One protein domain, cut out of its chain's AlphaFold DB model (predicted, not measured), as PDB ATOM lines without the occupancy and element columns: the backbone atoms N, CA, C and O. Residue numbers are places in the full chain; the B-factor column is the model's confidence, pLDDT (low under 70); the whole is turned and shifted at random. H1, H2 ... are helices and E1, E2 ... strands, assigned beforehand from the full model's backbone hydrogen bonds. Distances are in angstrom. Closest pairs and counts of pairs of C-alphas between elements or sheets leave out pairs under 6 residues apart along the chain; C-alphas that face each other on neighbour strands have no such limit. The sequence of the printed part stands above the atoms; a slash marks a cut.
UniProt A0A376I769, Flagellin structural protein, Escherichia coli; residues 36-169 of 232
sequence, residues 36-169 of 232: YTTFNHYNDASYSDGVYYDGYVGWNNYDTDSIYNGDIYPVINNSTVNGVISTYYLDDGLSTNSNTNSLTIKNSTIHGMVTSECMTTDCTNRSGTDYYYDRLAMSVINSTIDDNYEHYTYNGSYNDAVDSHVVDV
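AT A GLANCE: This is residues 36 to 169 of the 232 residues of the protein "Flagellin structural protein" of Escherichia coli (UniProt A0A376I769). Little is regular structure: three stacked turns, E3-E4, E5-E6 and E7-E8, form two small parallel sheets, E3 E5 E7 and E4 E6 E8, with hairpins E1-E2 and E9-E10 together at one side. Of 134 printed residues 51 are in named elements, mostly strand: E1 to E6, H1, E7 to E10. It is compact, radius of gyration of the C-alphas 15.9 A, spanning 49 by 36 by 23 A.

HOW THE PARTS SIT: Inner strand E5, residues 102 to 106, is parallel to E3, 75 to 77 (N 106 to O 76, 2.8 A), and E7, 137 to 141 (N 105 to O 139, 2.8 A). Inner strand E6, 109 to 111, is parallel to E4, 80 to 82 (N 81 to O 109, 2.8 A), and E8, 144 to 146 (N 110 to O 144, 2.8 A). H1, 129 to 133, is on neither; O i to N i+4 pairs within hydrogen-bond range: 0 of 1, i+3: 2 of 2. Antiparallel hairpins are E1, 39 to 42, with E2, 50 to 53 (N 40 to O 52, 2.9 A), and E9, 151 to 158, with E10, 161 to 168 (N 154 to O 165, 2.8 A). The closest C-alphas of E1 and E9, His 41 and Gly 156, are 6.1 A apart.

IN THESE COORDINATES: E1 begins at C-alpha 39 (-27.198, -11.689, 12.797); E10, 22.8 A long, ends at C-alpha 168 (-36.922, -14.074, 7.770).

THE WHOLE: The printed part has no cut; links E2 to E3, E4 to E5 and E6 to H1 are long. Model pLDDT is under 70 in 44 residues, among them 60 to 69 and 124 to 134.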
ATOM      1  N   TYR A  36     -18.527 -16.117   9.498       90.75
ATOM      2  CA  TYR A  36     -19.136 -14.916  10.064       90.75
ATOM      3  C   TYR A  36     -20.660 -14.980   9.956       90.75
ATOM      4  O   TYR A  36     -21.191 -15.412   8.932       90.75
ATOM      5  N   THR A  37     -21.361 -14.568  11.007       90.19
ATOM      6  CA  THR A  37     -22.825 -14.486  11.058       90.19
ATOM      7  C   THR A  37     -23.230 -13.029  11.185       90.19
ATOM      8  O   THR A  37     -22.796 -12.348  12.108       90.19
ATOM      9  N   THR A  38     -24.045 -12.540  10.248       87.75
ATOM     10  CA  THR A  38     -24.446 -11.121  10.236       87.75
ATOM     11  C   THR A  38     -25.603 -10.827  11.175       87.75
ATOM     12  O   THR A  38     -25.945  -9.670  11.367       87.75
ATOM     13  N   PHE A  39     -26.260 -11.855  11.705       85.88
ATOM     14  CA  PHE A  39     -27.198 -11.689  12.797       85.88
ATOM     15  C   PHE A  39     -26.772 -12.584  13.948       85.88
ATOM     16  O   PHE A  39     -26.460 -13.761  13.746       85.88
ATOM     17  N   ASN A  40     -26.770 -12.022  15.145       83.62
ATOM     18  CA  ASN A  40     -26.335 -12.699  16.352       83.62
ATOM     19  C   ASN A  40     -27.442 -12.621  17.397       83.62
ATOM     20  O   ASN A  40     -28.094 -11.592  17.565       83.62
ATOM     21  N   HIS A  41     -27.681 -13.741  18.074       83.25
ATOM     22  CA  HIS A  41     -28.610 -13.789  19.193       83.25
ATOM     23  C   HIS A  41     -27.857 -13.439  20.473       83.25
ATOM     24  O   HIS A  41     -26.930 -14.159  20.851       83.25
ATOM     25  N   TYR A  42     -28.255 -12.354  21.130       79.25
ATOM     26  CA  TYR A  42     -27.674 -11.922  22.396       79.25
ATOM     27  C   TYR A  42     -28.732 -11.950  23.490       79.25
ATOM     28  O   TYR A  42     -29.889 -11.618  23.248       79.25
ATOM     29  N   ASN A  43     -28.321 -12.346  24.693       77.31
ATOM     30  CA  ASN A  43     -29.181 -12.385  25.871       77.31
ATOM     31  C   ASN A  43     -28.372 -12.416  27.176       77.31
ATOM     32  O   ASN A  43     -28.515 -13.289  28.033       77.31
ATOM     33  N   ASP A  44     -27.481 -11.441  27.306       78.81
ATOM     34  CA  ASP A  44     -26.576 -11.306  28.438       78.81
ATOM     35  C   ASP A  44     -26.860 -10.026  29.248       78.81
ATOM     36  O   ASP A  44     -27.890  -9.375  29.104       78.81
ATOM     37  N   ALA A  45     -25.960  -9.661  30.163       78.62
ATOM     38  CA  ALA A  45     -26.138  -8.470  30.994       78.62
ATOM     39  C   ALA A  45     -26.074  -7.142  30.208       78.62
ATOM     40  O   ALA A  45     -26.454  -6.099  30.744       78.62
ATOM     41  N   SER A  46     -25.550  -7.161  28.981       79.06
ATOM     42  CA  SER A  46     -25.351  -6.007  28.104       79.06
ATOM     43  C   SER A  46     -26.418  -5.883  27.015       79.06
ATOM     44  O   SER A  46     -26.649  -4.770  26.544       79.06
ATOM     45  N   TYR A  47     -27.103  -6.972  26.660       75.88
ATOM     46  CA  TYR A  47     -28.118  -7.001  25.604       75.88
ATOM     47  C   TYR A  47     -29.447  -7.574  26.100       75.88
ATOM     48  O   TYR A  47     -29.489  -8.568  26.819       75.88
ATOM     49  N   SER A  48     -30.554  -6.960  25.673       83.06
ATOM     50  CA  SER A  48     -31.866  -7.594  25.819       83.06
ATOM     51  C   SER A  48     -31.902  -8.863  24.974       83.06
ATOM     52  O   SER A  48     -31.299  -8.900  23.909       83.06
ATOM     53  N   ASP A  49     -32.657  -9.859  25.427       82.44
ATOM     54  CA  ASP A  49     -32.914 -11.075  24.659       82.44
ATOM     55  C   ASP A  49     -33.479 -10.730  23.272       82.44
ATOM     56  O   ASP A  49     -34.494 -10.028  23.164       82.44
ATOM     57  N   GLY A  50     -32.768 -11.139  22.219       79.94
ATOM     58  CA  GLY A  50     -33.135 -10.831  20.845       79.94
ATOM     59  C   GLY A  50     -32.020 -11.030  19.821       79.94
ATOM     60  O   GLY A  50     -30.881 -11.380  20.131       79.94
ATOM     61  N   VAL A  51     -32.376 -10.800  18.555       82.06
ATOM     62  CA  VAL A  51     -31.453 -10.888  17.419       82.06
ATOM     63  C   VAL A  51     -30.987  -9.495  17.013       82.06
ATOM     64  O   VAL A  51     -31.799  -8.607  16.757       82.06
ATOM     65  N   TYR A  52     -29.674  -9.338  16.913       83.06
ATOM     66  CA  TYR A  52     -28.990  -8.105  16.553       83.06
ATOM     67  C   TYR A  52     -28.281  -8.275  15.215       83.06
ATOM     68  O   TYR A  52     -27.852  -9.377  14.878       83.06
ATOM     69  N   TYR A  53     -28.202  -7.196  14.440       84.69
ATOM     70  CA  TYR A  53     -27.611  -7.200  13.107       84.69
ATOM     71  C   TYR A  53     -26.223  -6.562  13.127       84.69
ATOM     72  O   TYR A  53     -26.107  -5.379  13.432       84.69
ATOM     73  N   ASP A  54     -25.229  -7.349  12.724       87.00
ATOM     74  CA  ASP A  54     -23.805  -7.012  12.660       87.00
ATOM     75  C   ASP A  54     -23.287  -7.209  11.213       87.00
ATOM     76  O   ASP A  54     -22.221  -7.763  10.967       87.00
ATOM     77  N   GLY A  55     -24.103  -6.887  10.204       87.88
ATOM     78  CA  GLY A  55     -23.792  -7.150   8.794       87.88
ATOM     79  C   GLY A  55     -23.410  -5.933   7.962       87.88
ATOM     80  O   GLY A  55     -23.278  -6.066   6.741       87.88
ATOM     81  N   TYR A  56     -23.277  -4.751   8.567       85.44
ATOM     82  CA  TYR A  56     -22.976  -3.539   7.818       85.44
ATOM     83  C   TYR A  56     -21.513  -3.501   7.386       85.44
ATOM     84  O   TYR A  56     -20.604  -3.770   8.160       85.44
ATOM     85  N   VAL A  57     -21.258  -3.119   6.141       84.88
ATOM     86  CA  VAL A  57     -19.907  -2.947   5.612       84.88
ATOM     87  C   VAL A  57     -19.468  -1.498   5.785       84.88
ATOM     88  O   VAL A  57     -20.221  -0.585   5.448       84.88
ATOM     89  N   GLY A  58     -18.233  -1.278   6.242       81.44
ATOM     90  CA  GLY A  58     -17.672   0.068   6.363       81.44
ATOM     91  C   GLY A  58     -16.152   0.094   6.508       81.44
ATOM     92  O   GLY A  58     -15.510  -0.906   6.818       81.44
ATOM     93  N   TRP A  59     -15.557   1.259   6.256       76.88
ATOM     94  CA  TRP A  59     -14.099   1.428   6.276       76.88
ATOM     95  C   TRP A  59     -13.530   1.814   7.653       76.88
ATOM     96  O   TRP A  59     -12.353   1.552   7.889       76.88
ATOM     97  N   ASN A  60     -14.340   2.370   8.565       64.31
ATOM     98  CA  ASN A  60     -13.887   2.995   9.819       64.31
ATOM     99  C   ASN A  60     -14.481   2.328  11.074       64.31
ATOM    100  O   ASN A  60     -15.580   1.778  11.016       64.31
ATOM    101  N   ASN A  61     -13.764   2.432  12.204       55.47
ATOM    102  CA  ASN A  61     -14.188   1.945  13.520       55.47
ATOM    103  C   ASN A  61     -14.186   3.043  14.616       55.47
ATOM    104  O   ASN A  61     -13.218   3.792  14.702       55.47
ATOM    105  N   TYR A  62     -15.250   3.072  15.436       50.72
ATOM    106  CA  TYR A  62     -15.512   3.559  16.817       50.72
ATOM    107  C   TYR A  62     -14.807   4.791  17.424       50.72
ATOM    108  O   TYR A  62     -15.127   5.130  18.563       50.72
ATOM    109  N   ASP A  63     -13.926   5.509  16.735       39.84
ATOM    110  CA  ASP A  63     -13.446   6.801  17.230       39.84
ATOM    111  C   ASP A  63     -14.349   7.940  16.740       39.84
ATOM    112  O   ASP A  63     -14.929   7.889  15.655       39.84
ATOM    113  N   THR A  64     -14.477   8.949  17.605       41.53
ATOM    114  CA  THR A  64     -15.490  10.016  17.757       41.53
ATOM    115  C   THR A  64     -15.988  10.797  16.530       41.53
ATOM    116  O   THR A  64     -16.850  11.653  16.701       41.53
ATOM    117  N   ASP A  65     -15.524  10.484  15.322       41.28
ATOM    118  CA  ASP A  65     -15.983  11.064  14.054       41.28
ATOM    119  C   ASP A  65     -16.653  10.034  13.112       41.28
ATOM    120  O   ASP A  65     -17.034  10.371  11.993       41.28
ATOM    121  N   SER A  66     -16.847   8.781  13.549       45.00
ATOM    122  CA  SER A  66     -17.660   7.789  12.831       45.00
ATOM    123  C   SER A  66     -19.134   7.972  13.198       45.00
ATOM    124  O   SER A  66     -19.625   7.401  14.171       45.00
ATOM    125  N   ILE A  67     -19.865   8.788  12.438       46.88
ATOM    126  CA  ILE A  67     -21.332   8.849  12.575       46.88
ATOM    127  C   ILE A  67     -21.959   7.494  12.148       46.88
ATOM    128  O   ILE A  67     -23.087   7.197  12.538       46.88
ATOM    129  N   TYR A  68     -21.213   6.627  11.438       57.62
ATOM    130  CA  TYR A  68     -21.694   5.355  10.890       57.62
ATOM    131  C   TYR A  68     -20.619   4.264  10.914       57.62
ATOM    132  O   TYR A  68     -19.657   4.286  10.144       57.62
ATOM    133  N   ASN A  69     -20.787   3.290  11.804       63.69
ATOM    134  CA  ASN A  69     -19.820   2.221  12.014       63.69
ATOM    135  C   ASN A  69     -20.213   0.994  11.179       63.69
ATOM    136  O   ASN A  69     -21.318   0.481  11.329       63.69
ATOM    137  N   GLY A  70     -19.324   0.532  10.299       72.31
ATOM    138  CA  GLY A  70     -19.493  -0.762   9.640       72.31
ATOM    139  C   GLY A  70     -18.955  -1.890  10.516       72.31
ATOM    140  O   GLY A  70     -17.860  -1.779  11.067       72.31
ATOM    141  N   ASP A  71     -19.682  -2.995  10.592       82.81
ATOM    142  CA  ASP A  71     -19.326  -4.207  11.332       82.81
ATOM    143  C   ASP A  71     -18.240  -5.030  10.625       82.81
ATOM    144  O   ASP A  71     -17.350  -5.585  11.278       82.81
ATOM    145  N   ILE A  72     -18.288  -5.055   9.284       87.31
ATOM    146  CA  ILE A  72     -17.426  -5.856   8.408       87.31
ATOM    147  C   ILE A  72     -16.559  -4.980   7.489       87.31
ATOM    148  O   ILE A  72     -17.044  -4.083   6.793       87.31
ATOM    149  N   TYR A  73     -15.266  -5.304   7.404       88.44
ATOM    150  CA  TYR A  73     -14.366  -4.672   6.441       88.44
ATOM    151  C   TYR A  73     -14.766  -5.001   4.983       88.44
ATOM    152  O   TYR A  73     -14.983  -6.171   4.656       88.44
ATOM    153  N   PRO A  74     -14.793  -4.023   4.052       86.62
ATOM    154  CA  PRO A  74     -15.240  -4.203   2.661       86.62
ATOM    155  C   PRO A  74     -14.406  -5.133   1.781       86.62
ATOM    156  O   PRO A  74     -14.712  -5.293   0.598       86.62
ATOM    157  N   VAL A  75     -13.358  -5.759   2.308       90.06
ATOM    158  CA  VAL A  75     -12.605  -6.793   1.599       90.06
ATOM    159  C   VAL A  75     -12.763  -8.110   2.348       90.06
ATOM    160  O   VAL A  75     -12.001  -8.417   3.257       90.06
ATOM    161  N   ILE A  76     -13.743  -8.906   1.925       89.81
ATOM    162  CA  ILE A  76     -14.041 -10.226   2.479       89.81
ATOM    163  C   ILE A  76     -13.261 -11.265   1.680       89.81
ATOM    164  O   ILE A  76     -13.483 -11.423   0.474       89.81
ATOM    165  N   ASN A  77     -12.363 -12.006   2.329       90.25
ATOM    166  CA  ASN A  77     -11.516 -12.974   1.640       90.25
ATOM    167  C   ASN A  77     -11.405 -14.315   2.370       90.25
ATOM    168  O   ASN A  77     -10.982 -14.372   3.519       90.25
ATOM    169  N   ASN A  78     -11.652 -15.410   1.649       91.12
ATOM    170  CA  ASN A  78     -11.558 -16.774   2.175       91.12
ATOM    171  C   ASN A  78     -12.493 -17.018   3.374       91.12
ATOM    172  O   ASN A  78     -12.108 -17.674   4.340       91.12
ATOM    173  N   SER A  79     -13.704 -16.465   3.321       92.50
ATOM    174  CA  SER A  79     -14.666 -16.487   4.427       92.50
ATOM    175  C   SER A  79     -15.935 -17.238   4.049       92.50
ATOM    176  O   SER A  79     -16.323 -17.284   2.882       92.50
ATOM    177  N   THR A  80     -16.617 -17.793   5.046       92.94
ATOM    178  CA  THR A  80     -18.020 -18.204   4.904       92.94
ATOM    179  C   THR A  80     -18.883 -17.204   5.657       92.94
ATOM    180  O   THR A  80     -18.711 -17.054   6.858       92.94
ATOM    181  N   VAL A  81     -19.797 -16.512   4.988       90.44
ATOM    182  CA  VAL A  81     -20.722 -15.577   5.641       90.44
ATOM    183  C   VAL A  81     -22.118 -16.168   5.603       90.44
ATOM    184  O   VAL A  81     -22.573 -16.573   4.541       90.44
ATOM    185  N   ASN A  82     -22.789 -16.221   6.746       87.69
ATOM    186  CA  ASN A  82     -24.185 -16.621   6.844       87.69
ATOM    187  C   ASN A  82     -24.992 -15.390   7.245       87.69
ATOM    188  O   ASN A  82     -24.780 -14.848   8.333       87.69
ATOM    189  N   GLY A  83     -25.876 -14.932   6.368       84.12
ATOM    190  CA  GLY A  83     -26.688 -13.754   6.627       84.12
ATOM    191  C   GLY A  83     -26.686 -12.746   5.492       84.12
ATOM    192  O   GLY A  83     -26.286 -13.020   4.362       84.12
ATOM    193  N   VAL A  84     -27.146 -11.548   5.825       83.00
ATOM    194  CA  VAL A  84     -27.275 -10.427   4.903       83.00
ATOM    195  C   VAL A  84     -26.108  -9.476   5.109       83.00
ATOM    196  O   VAL A  84     -25.950  -8.913   6.188       83.00
ATOM    197  N   ILE A  85     -25.314  -9.245   4.071       89.00
ATOM    198  CA  ILE A  85     -24.291  -8.193   4.073       89.00
ATOM    199  C   ILE A  85     -24.941  -6.904   3.575       89.00
ATOM    200  O   ILE A  85     -25.491  -6.892   2.477       89.00
ATOM    201  N   SER A  86     -24.852  -5.816   4.334       84.88
ATOM    202  CA  SER A  86     -25.392  -4.520   3.922       84.88
ATOM    203  C   SER A  86     -24.281  -3.519   3.635       84.88
ATOM    204  O   SER A  86     -23.476  -3.195   4.498       84.88
ATOM    205  N   THR A  87     -24.259  -2.953   2.433       82.06
ATOM    206  CA  THR A  87     -23.341  -1.866   2.067       82.06
ATOM    207  C   THR A  87     -23.875  -0.490   2.466       82.06
ATOM    208  O   THR A  87     -23.385   0.514   1.959       82.06
ATOM    209  N   TYR A  88     -24.897  -0.424   3.330       77.56
ATOM    210  CA  TYR A  88     -25.623   0.809   3.643       77.56
ATOM    211  C   TYR A  88     -24.715   1.963   4.098       77.56
ATOM    212  O   TYR A  88     -24.994   3.101   3.726       77.56
ATOM    213  N   TYR A  89     -23.651   1.661   4.855       76.38
ATOM    214  CA  TYR A  89     -22.693   2.628   5.421       76.38
ATOM    215  C   TYR A  89     -21.334   2.660   4.706       76.38
ATOM    216  O   TYR A  89     -20.385   3.273   5.196       76.38
ATOM    217  N   LEU A  90     -21.205   1.989   3.560       76.44
ATOM    218  CA  LEU A  90     -19.932   1.898   2.847       76.44
ATOM    219  C   LEU A  90     -19.488   3.250   2.268       76.44
ATOM    220  O   LEU A  90     -18.293   3.554   2.241       76.44
ATOM    221  N   ASP A  91     -20.469   4.046   1.857       72.12
ATOM    222  CA  ASP A  91     -20.354   5.466   1.565       72.12
ATOM    223  C   ASP A  91     -21.507   6.187   2.271       72.12
ATOM    224  O   ASP A  91     -22.678   5.905   2.023       72.12
ATOM    225  N   ASP A  92     -21.177   7.075   3.206       63.47
ATOM    226  CA  ASP A  92     -22.156   7.847   3.974       63.47
ATOM    227  C   ASP A  92     -22.574   9.146   3.258       63.47
ATOM    228  O   ASP A  92     -23.428   9.884   3.755       63.47
ATOM    229  N   GLY A  93     -22.004   9.421   2.076       57.44
ATOM    230  CA  GLY A  93     -22.304  10.611   1.288       57.44
ATOM    231  C   GLY A  93     -21.846  11.918   1.936       57.44
ATOM    232  O   GLY A  93     -22.273  12.994   1.503       57.44
ATOM    233  N   LEU A  94     -21.006  11.863   2.978       62.34
ATOM    234  CA  LEU A  94     -20.410  13.053   3.572       62.34
ATOM    235  C   LEU A  94     -19.302  13.582   2.656       62.34
ATOM    236  O   LEU A  94     -18.407  12.855   2.246       62.34
ATOM    237  N   SER A  95     -19.295  14.889   2.390       62.28
ATOM    238  CA  SER A  95     -18.310  15.523   1.495       62.28
ATOM    239  C   SER A  95     -16.857  15.448   1.989       62.28
ATOM    240  O   SER A  95     -15.924  15.703   1.227       62.28
ATOM    241  N   THR A  96     -16.654  15.122   3.267       64.88
ATOM    242  CA  THR A  96     -15.341  14.872   3.875       64.88
ATOM    243  C   THR A  96     -14.928  13.406   3.813       64.88
ATOM    244  O   THR A  96     -13.772  13.092   4.102       64.88
ATOM    245  N   ASN A  97     -15.851  12.509   3.471       65.62
ATOM    246  CA  ASN A  97     -15.569  11.096   3.343       65.62
ATOM    247  C   ASN A  97     -14.829  10.838   2.023       65.62
ATOM    248  O   ASN A  97     -15.217  11.301   0.954       65.62
ATOM    249  N   SER A  98     -13.706  10.130   2.119       69.00
ATOM    250  CA  SER A  98     -12.893   9.708   0.968       69.00
ATOM    251  C   SER A  98     -12.889   8.190   0.789       69.00
ATOM    252  O   SER A  98     -12.140   7.657  -0.034       69.00
ATOM    253  N   ASN A  99     -13.718   7.494   1.568       73.25
ATOM    254  CA  ASN A  99     -13.901   6.062   1.489       73.25
ATOM    255  C   ASN A  99     -14.453   5.683   0.121       73.25
ATOM    256  O   ASN A  99     -15.310   6.351  -0.451       73.25
ATOM    257  N   THR A 100     -13.953   4.578  -0.417       74.06
ATOM    258  CA  THR A 100     -14.469   4.060  -1.679       74.06
ATOM    259  C   THR A 100     -15.780   3.324  -1.442       74.06
ATOM    260  O   THR A 100     -15.814   2.400  -0.628       74.06
ATOM    261  N   ASN A 101     -16.808   3.619  -2.230       77.19
ATOM    262  CA  ASN A 101     -18.042   2.840  -2.260       77.19
ATOM    263  C   ASN A 101     -17.833   1.506  -2.993       77.19
ATOM    264  O   ASN A 101     -18.292   1.298  -4.117       77.19
ATOM    265  N   SER A 102     -17.018   0.618  -2.417       80.88
ATOM    266  CA  SER A 102     -16.639  -0.644  -3.047       80.88
ATOM    267  C   SER A 102     -16.555  -1.811  -2.074       80.88
ATOM    268  O   SER A 102     -15.975  -1.692  -0.998       80.88
ATOM    269  N   LEU A 103     -17.138  -2.944  -2.472       83.75
ATOM    270  CA  LEU A 103     -17.152  -4.199  -1.722       83.75
ATOM    271  C   LEU A 103     -16.486  -5.283  -2.568       83.75
ATOM    272  O   LEU A 103     -16.871  -5.526  -3.711       83.75
ATOM    273  N   THR A 104     -15.495  -5.963  -2.006       85.31
ATOM    274  CA  THR A 104     -14.811  -7.087  -2.648       85.31
ATOM    275  C   THR A 104     -15.045  -8.367  -1.858       85.31
ATOM    276  O   THR A 104     -14.712  -8.441  -0.682       85.31
ATOM    277  N   ILE A 105     -15.552  -9.401  -2.530       85.19
ATOM    278  CA  ILE A 105     -15.779 -10.740  -1.982       85.19
ATOM    279  C   ILE A 105     -14.945 -11.736  -2.782       85.19
ATOM    280  O   ILE A 105     -15.221 -12.001  -3.957       85.19
ATOM    281  N   LYS A 106     -13.932 -12.335  -2.159       84.50
ATOM    282  CA  LYS A 106     -12.959 -13.189  -2.842       84.50
ATOM    283  C   LYS A 106     -12.773 -14.539  -2.160       84.50
ATOM    284  O   LYS A 106     -12.507 -14.586  -0.971       84.50
ATOM    285  N   ASN A 107     -12.771 -15.631  -2.926       82.06
ATOM    286  CA  ASN A 107     -12.581 -16.985  -2.389       82.06
ATOM    287  C   ASN A 107     -13.566 -17.329  -1.257       82.06
ATOM    288  O   ASN A 107     -13.225 -18.106  -0.371       82.06
ATOM    289  N   SER A 108     -14.745 -16.712  -1.251       88.25
ATOM    290  CA  SER A 108     -15.676 -16.758  -0.125       88.25
ATOM    291  C   SER A 108     -17.010 -17.364  -0.536       88.25
ATOM    292  O   SER A 108     -17.381 -17.348  -1.709       88.25
ATOM    293  N   THR A 109     -17.759 -17.852   0.440       86.12
ATOM    294  CA  THR A 109     -19.129 -18.325   0.251       86.12
ATOM    295  C   THR A 109     -20.055 -17.497   1.123       86.12
ATOM    296  O   THR A 109     -19.852 -17.417   2.329       86.12
ATOM    297  N   ILE A 110     -21.055 -16.867   0.518       84.62
ATOM    298  CA  ILE A 110     -22.107 -16.127   1.209       84.62
ATOM    299  C   ILE A 110     -23.374 -16.978   1.128       84.62
ATOM    300  O   ILE A 110     -23.897 -17.179   0.035       84.62
ATOM    301  N   HIS A 111     -23.833 -17.506   2.257       82.81
ATOM    302  CA  HIS A 111     -25.163 -18.088   2.410       82.81
ATOM    303  C   HIS A 111     -26.104 -16.949   2.796       82.81
ATOM    304  O   HIS A 111     -26.224 -16.609   3.976       82.81
ATOM    305  N   GLY A 112     -26.668 -16.310   1.778       81.94
ATOM    306  CA  GLY A 112     -27.490 -15.124   1.906       81.94
ATOM    307  C   GLY A 112     -27.286 -14.117   0.794       81.94
ATOM    308  O   GLY A 112     -26.814 -14.433  -0.297       81.94
ATOM    309  N   MET A 113     -27.647 -12.873   1.088       80.00
ATOM    310  CA  MET A 113     -27.680 -11.791   0.109       80.00
ATOM    311  C   MET A 113     -26.709 -10.668   0.474       80.00
ATOM    312  O   MET A 113     -26.319 -10.485   1.628       80.00
ATOM    313  N   VAL A 114     -26.373  -9.867  -0.531       82.19
ATOM    314  CA  VAL A 114     -25.770  -8.547  -0.346       82.19
ATOM    315  C   VAL A 114     -26.840  -7.518  -0.687       82.19
ATOM    316  O   VAL A 114     -27.483  -7.646  -1.723       82.19
ATOM    317  N   THR A 115     -27.038  -6.516   0.159       77.81
ATOM    318  CA  THR A 115     -28.013  -5.437  -0.038       77.81
ATOM    319  C   THR A 115     -27.373  -4.074   0.208       77.81
ATOM    320  O   THR A 115     -26.319  -3.975   0.829       77.81
ATOM    321  N   SER A 116     -28.009  -3.008  -0.265       77.38
ATOM    322  CA  SER A 116     -27.697  -1.625   0.126       77.38
ATOM    323  C   SER A 116     -28.750  -1.043   1.078       77.38
ATOM    324  O   SER A 116     -28.715   0.151   1.403       77.38
ATOM    325  N   GLU A 117     -29.707  -1.869   1.509       74.69
ATOM    326  CA  GLU A 117     -30.791  -1.484   2.401       74.69
ATOM    327  C   GLU A 117     -30.354  -1.371   3.859       74.69
ATOM    328  O   GLU A 117     -29.384  -1.979   4.317       74.69
ATOM    329  N   CYS A 118     -31.106  -0.545   4.581       77.06
ATOM    330  CA  CYS A 118     -31.016  -0.469   6.025       77.06
ATOM    331  C   CYS A 118     -31.660  -1.724   6.607       77.06
ATOM    332  O   CYS A 118     -32.791  -2.049   6.256       77.06
ATOM    333  N   MET A 119     -30.962  -2.383   7.521       78.19
ATOM    334  CA  MET A 119     -31.387  -3.645   8.124       78.19
ATOM    335  C   MET A 119     -31.933  -3.477   9.549       78.19
ATOM    336  O   MET A 119     -32.441  -4.433  10.128       78.19
ATOM    337  N   THR A 120     -31.836  -2.276  10.127       77.75
ATOM    338  CA  THR A 120     -32.274  -1.950  11.495       77.75
ATOM    339  C   THR A 120     -33.246  -0.762  11.497       77.75
ATOM    340  O   THR A 120     -33.565  -0.198  10.458       77.75
ATOM    341  N   THR A 121     -33.787  -0.366  12.650       71.50
ATOM    342  CA  THR A 121     -34.708   0.788  12.732       71.50
ATOM    343  C   THR A 121     -33.995   2.136  12.775       71.50
ATOM    344  O   THR A 121     -34.600   3.160  12.460       71.50
ATOM    345  N   ASP A 122     -32.710   2.137  13.134       66.75
ATOM    346  CA  ASP A 122     -31.969   3.339  13.529       66.75
ATOM    347  C   ASP A 122     -30.971   3.794  12.453       66.75
ATOM    348  O   ASP A 122     -29.961   4.439  12.744       66.75
ATOM    349  N   CYS A 123     -31.252   3.499  11.181       71.38
ATOM    350  CA  CYS A 123     -30.470   4.063  10.089       71.38
ATOM    351  C   CYS A 123     -30.790   5.543   9.921       71.38
ATOM    352  O   CYS A 123     -31.779   5.942   9.302       71.38
ATOM    353  N   THR A 124     -29.933   6.372  10.497       62.12
ATOM    354  CA  THR A 124     -30.037   7.823  10.414       62.12
ATOM    355  C   THR A 124     -29.206   8.368   9.254       62.12
ATOM    356  O   THR A 124     -28.247   7.748   8.805       62.12
ATOM    357  N   ASN A 125     -29.578   9.564   8.785       56.50
ATOM    358  CA  ASN A 125     -28.712  10.468   8.027       56.50
ATOM    359  C   ASN A 125     -28.050   9.902   6.748       56.50
ATOM    360  O   ASN A 125     -26.828   9.922   6.615       56.50
ATOM    361  N   ARG A 126     -28.856   9.536   5.748       57.12
ATOM    362  CA  ARG A 126     -28.439   9.650   4.339       57.12
ATOM    363  C   ARG A 126     -28.759  11.062   3.866       57.12
ATOM    364  O   ARG A 126     -29.902  11.346   3.514       57.12
ATOM    365  N   SER A 127     -27.792  11.972   3.922       50.53
ATOM    366  CA  SER A 127     -28.010  13.354   3.489       50.53
ATOM    367  C   SER A 127     -26.952  13.792   2.492       50.53
ATOM    368  O   SER A 127     -25.781  13.885   2.834       50.53
ATOM    369  N   GLY A 128     -27.391  14.125   1.282       53.59
ATOM    370  CA  GLY A 128     -26.537  14.669   0.233       53.59
ATOM    371  C   GLY A 128     -26.973  14.166  -1.133       53.59
ATOM    372  O   GLY A 128     -27.391  13.021  -1.274       53.59
ATOM    373  N   THR A 129     -26.900  15.021  -2.150       50.19
ATOM    374  CA  THR A 129     -27.117  14.618  -3.549       50.19
ATOM    375  C   THR A 129     -26.113  13.565  -3.999       50.19
ATOM    376  O   THR A 129     -26.432  12.767  -4.872       50.19
ATOM    377  N   ASP A 130     -24.935  13.545  -3.382       52.56
ATOM    378  CA  ASP A 130     -23.807  12.720  -3.801       52.56
ATOM    379  C   ASP A 130     -24.070  11.231  -3.517       52.56
ATOM    380  O   ASP A 130     -23.844  10.409  -4.397       52.56
ATOM    381  N   TYR A 131     -24.723  10.900  -2.394       57.06
ATOM    382  CA  TYR A 131     -25.140   9.528  -2.066       57.06
ATOM    383  C   TYR A 131     -26.135   8.934  -3.085       57.06
ATOM    384  O   TYR A 131     -26.061   7.761  -3.439       57.06
ATOM    385  N   TYR A 132     -27.088   9.733  -3.582       56.19
ATOM    386  CA  TYR A 132     -28.123   9.246  -4.510       56.19
ATOM    387  C   TYR A 132     -27.578   8.864  -5.891       56.19
ATOM    388  O   TYR A 132     -28.259   8.163  -6.641       56.19
ATOM    389  N   TYR A 133     -26.382   9.344  -6.235       56.28
ATOM    390  CA  TYR A 133     -25.742   9.091  -7.523       56.28
ATOM    391  C   TYR A 133     -24.449   8.291  -7.406       56.28
ATOM    392  O   TYR A 133     -23.876   7.941  -8.446       56.28
ATOM    393  N   ASP A 134     -23.993   7.994  -6.189       65.38
ATOM    394  CA  ASP A 134     -22.787   7.210  -6.019       65.38
ATOM    395  C   ASP A 134     -23.052   5.723  -6.260       65.38
ATOM    396  O   ASP A 134     -24.041   5.135  -5.812       65.38
ATOM    397  N   ARG A 135     -22.175   5.117  -7.056       72.88
ATOM    398  CA  ARG A 135     -22.360   3.754  -7.546       72.88
ATOM    399  C   ARG A 135     -21.493   2.804  -6.750       72.88
ATOM    400  O   ARG A 135     -20.269   2.861  -6.840       72.88
ATOM    401  N   LEU A 136     -22.143   1.842  -6.098       77.12
ATOM    402  CA  LEU A 136     -21.461   0.712  -5.482       77.12
ATOM    403  C   LEU A 136     -20.642  -0.057  -6.530       77.12
ATOM    404  O   LEU A 136     -21.177  -0.641  -7.475       77.12
ATOM    405  N   ALA A 137     -19.333  -0.125  -6.319       81.38
ATOM    406  CA  ALA A 137     -18.435  -0.989  -7.064       81.38
ATOM    407  C   ALA A 137     -18.278  -2.336  -6.341       81.38
ATOM    408  O   ALA A 137     -17.454  -2.480  -5.439       81.38
ATOM    409  N   MET A 138     -19.045  -3.352  -6.748       83.31
ATOM    410  CA  MET A 138     -18.943  -4.698  -6.172       83.31
ATOM    411  C   MET A 138     -18.082  -5.637  -7.031       83.31
ATOM    412  O   MET A 138     -18.277  -5.752  -8.242       83.31
ATOM    413  N   SER A 139     -17.146  -6.350  -6.402       82.56
ATOM    414  CA  SER A 139     -16.300  -7.359  -7.046       82.56
ATOM    415  C   SER A 139     -16.469  -8.723  -6.384       82.56
ATOM    416  O   SER A 139     -16.148  -8.889  -5.212       82.56
ATOM    417  N   VAL A 140     -16.932  -9.717  -7.146       83.25
ATOM    418  CA  VAL A 140     -17.107 -11.100  -6.676       83.25
ATOM    419  C   VAL A 140     -16.142 -12.001  -7.446       83.25
ATOM    420  O   VAL A 140     -16.257 -12.160  -8.661       83.25
ATOM    421  N   ILE A 141     -15.143 -12.556  -6.757       80.25
ATOM    422  CA  ILE A 141     -14.002 -13.238  -7.383       80.25
ATOM    423  C   ILE A 141     -13.824 -14.630  -6.785       80.25
ATOM    424  O   ILE A 141     -13.367 -14.761  -5.655       80.25
ATOM    425  N   ASN A 142     -14.072 -15.678  -7.576       81.69
ATOM    426  CA  ASN A 142     -13.967 -17.069  -7.110       81.69
ATOM    427  C   ASN A 142     -14.791 -17.312  -5.831       81.69
ATOM    428  O   ASN A 142     -14.335 -17.959  -4.896       81.69
ATOM    429  N   SER A 143     -15.981 -16.725  -5.789       83.75
ATOM    430  CA  SER A 143     -16.860 -16.730  -4.627       83.75
ATOM    431  C   SER A 143     -18.260 -17.149  -5.053       83.75
ATOM    432  O   SER A 143     -18.627 -16.984  -6.220       83.75
ATOM    433  N   THR A 144     -19.039 -17.659  -4.110       82.94
ATOM    434  CA  THR A 144     -20.455 -17.982  -4.301       82.94
ATOM    435  C   THR A 144     -21.305 -17.070  -3.431       82.94
ATOM    436  O   THR A 144     -20.958 -16.830  -2.278       82.94
ATOM    437  N   ILE A 145     -22.407 -16.566  -3.982       81.81
ATOM    438  CA  ILE A 145     -23.474 -15.902  -3.231       81.81
ATOM    439  C   ILE A 145     -24.723 -16.733  -3.489       81.81
ATOM    440  O   ILE A 145     -25.095 -16.919  -4.646       81.81
ATOM    441  N   ASP A 146     -25.275 -17.295  -2.425       78.56
ATOM    442  CA  ASP A 146     -26.459 -18.142  -2.432       78.56
ATOM    443  C   ASP A 146     -27.599 -17.395  -1.735       78.56
ATOM    444  O   ASP A 146     -27.757 -17.465  -0.516       78.56
ATOM    445  N   ASP A 147     -28.356 -16.632  -2.520       68.94
ATOM    446  CA  ASP A 147     -29.456 -15.785  -2.055       68.94
ATOM    447  C   ASP A 147     -30.755 -16.562  -1.810       68.94
ATOM    448  O   ASP A 147     -31.704 -16.008  -1.267       68.94
ATOM    449  N   ASN A 148     -30.784 -17.864  -2.116       66.56
ATOM    450  CA  ASN A 148     -31.881 -18.751  -1.736       66.56
ATOM    451  C   ASN A 148     -31.959 -18.973  -0.216       66.56
ATOM    452  O   ASN A 148     -32.938 -19.540   0.280       66.56
ATOM    453  N   TYR A 149     -30.934 -18.555   0.529       63.12
ATOM    454  CA  TYR A 149     -30.928 -18.613   1.980       63.12
ATOM    455  C   TYR A 149     -31.687 -17.414   2.570       63.12
ATOM    456  O   TYR A 149     -31.122 -16.365   2.879       63.12
ATOM    457  N   GLU A 150     -32.999 -17.582   2.716       63.25
ATOM    458  CA  GLU A 150     -33.913 -16.515   3.151       63.25
ATOM    459  C   GLU A 150     -34.452 -16.706   4.585       63.25
ATOM    460  O   GLU A 150     -35.144 -15.833   5.114       63.25
ATOM    461  N   HIS A 151     -34.107 -17.830   5.225       68.19
ATOM    462  CA  HIS A 151     -34.498 -18.179   6.592       68.19
ATOM    463  C   HIS A 151     -33.269 -18.445   7.446       68.19
ATOM    464  O   HIS A 151     -32.574 -19.442   7.236       68.19
ATOM    465  N   TYR A 152     -33.032 -17.605   8.444       69.50
ATOM    466  CA  TYR A 152     -31.923 -17.800   9.364       69.50
ATOM    467  C   TYR A 152     -32.432 -18.174  10.746       69.50
ATOM    468  O   TYR A 152     -33.083 -17.374  11.415       69.50
ATOM    469  N   THR A 153     -32.113 -19.390  11.183       70.25
ATOM    470  CA  THR A 153     -32.387 -19.846  12.546       70.25
ATOM    471  C   THR A 153     -31.153 -19.633  13.416       70.25
ATOM    472  O   THR A 153     -30.090 -20.196  13.147       70.25
ATOM    473  N   TYR A 154     -31.310 -18.860  14.484       67.38
ATOM    474  CA  TYR A 154     -30.276 -18.572  15.466       67.38
ATOM    475  C   TYR A 154     -30.653 -19.199  16.795       67.38
ATOM    476  O   TYR A 154     -31.733 -18.959  17.324       67.38
ATOM    477  N   ASN A 155     -29.747 -20.011  17.328       69.69
ATOM    478  CA  ASN A 155     -29.958 -20.701  18.590       69.69
ATOM    479  C   ASN A 155     -29.160 -19.995  19.685       69.69
ATOM    480  O   ASN A 155     -27.958 -19.777  19.533       69.69
ATOM    481  N   GLY A 156     -29.831 -19.689  20.787       65.69
ATOM    482  CA  GLY A 156     -29.252 -19.176  22.018       65.69
ATOM    483  C   GLY A 156     -29.754 -19.956  23.228       65.69
ATOM    484  O   GLY A 156     -30.263 -21.074  23.115       65.69
ATOM    485  N   SER A 157     -29.587 -19.374  24.413       64.38
ATOM    486  CA  SER A 157     -30.139 -19.950  25.636       64.38
ATOM    487  C   SER A 157     -30.686 -18.875  26.553       64.38
ATOM    488  O   SER A 157     -29.910 -18.076  27.063       64.38
ATOM    489  N   TYR A 158     -31.998 -18.856  26.778       69.44
ATOM    490  CA  TYR A 158     -32.651 -17.931  27.701       69.44
ATOM    491  C   TYR A 158     -33.061 -18.673  28.979       69.44
ATOM    492  O   TYR A 158     -33.732 -19.704  28.918       69.44
ATOM    493  N   ASN A 159     -32.650 -18.170  30.151       69.69
ATOM    494  CA  ASN A 159     -32.923 -18.787  31.462       69.69
ATOM    495  C   ASN A 159     -32.583 -20.295  31.542       69.69
ATOM    496  O   ASN A 159     -33.408 -21.095  31.985       69.69
ATOM    497  N   ASP A 160     -31.388 -20.691  31.093       73.00
ATOM    498  CA  ASP A 160     -30.908 -22.088  31.068       73.00
ATOM    499  C   ASP A 160     -31.751 -23.061  30.208       73.00
ATOM    500  O   ASP A 160     -31.578 -24.282  30.279       73.00
ATOM    501  N   ALA A 161     -32.649 -22.544  29.363       69.75
ATOM    502  CA  ALA A 161     -33.373 -23.303  28.347       69.75
ATOM    503  C   ALA A 161     -32.804 -23.012  26.953       69.75
ATOM    504  O   ALA A 161     -32.232 -21.949  26.719       69.75
ATOM    505  N   VAL A 162     -32.943 -23.964  26.025       73.81
ATOM    506  CA  VAL A 162     -32.626 -23.735  24.607       73.81
ATOM    507  C   VAL A 162     -33.647 -22.757  24.048       73.81
ATOM    508  O   VAL A 162     -34.847 -22.990  24.198       73.81
ATOM    509  N   ASP A 163     -33.161 -21.710  23.394       73.19
ATOM    510  CA  ASP A 163     -33.994 -20.715  22.734       73.19
ATOM    511  C   ASP A 163     -33.599 -20.577  21.263       73.19
ATOM    512  O   ASP A 163     -32.425 -20.711  20.910       73.19
ATOM    513  N   SER A 164     -34.578 -20.352  20.396       73.31
ATOM    514  CA  SER A 164     -34.379 -20.298  18.949       73.31
ATOM    515  C   SER A 164     -35.158 -19.134  18.365       73.31
ATOM    516  O   SER A 164     -36.389 -19.124  18.376       73.31
ATOM    517  N   HIS A 165     -34.430 -18.198  17.770       67.44
ATOM    518  CA  HIS A 165     -34.993 -17.089  17.022       67.44
ATOM    519  C   HIS A 165     -34.837 -17.315  15.526       67.44
ATOM    520  O   HIS A 165     -33.869 -17.906  15.050       67.44
ATOM    521  N   VAL A 166     -35.806 -16.810  14.776       75.00
ATOM    522  CA  VAL A 166     -35.804 -16.848  13.320       75.00
ATOM    523  C   VAL A 166     -35.782 -15.421  12.800       75.00
ATOM    524  O   VAL A 166     -36.592 -14.598  13.226       75.00
ATOM    525  N   VAL A 167     -34.887 -15.155  11.850       70.06
ATOM    526  CA  VAL A 167     -34.949 -13.962  11.006       70.06
ATOM    527  C   VAL A 167     -35.275 -14.383   9.583       70.06
ATOM    528  O   VAL A 167     -34.507 -15.093   8.931       70.06
ATOM    529  N   ASP A 168     -36.421 -13.904   9.123       73.38
ATOM    530  CA  ASP A 168     -36.922 -14.074   7.770       73.38
ATOM    531  C   ASP A 168     -36.585 -12.832   6.942       73.38
ATOM    532  O   ASP A 168     -36.972 -11.719   7.304       73.38
ATOM    533  N   VAL A 169     -35.890 -13.008   5.816       64.94
ATOM    534  CA  VAL A 169     -35.463 -11.890   4.949       64.94
ATOM    535  C   VAL A 169     -36.212 -11.824   3.613       64.94
ATOM    536  O   VAL A 169     -35.912 -10.975   2.780       64.94
TER     537      VAL A 169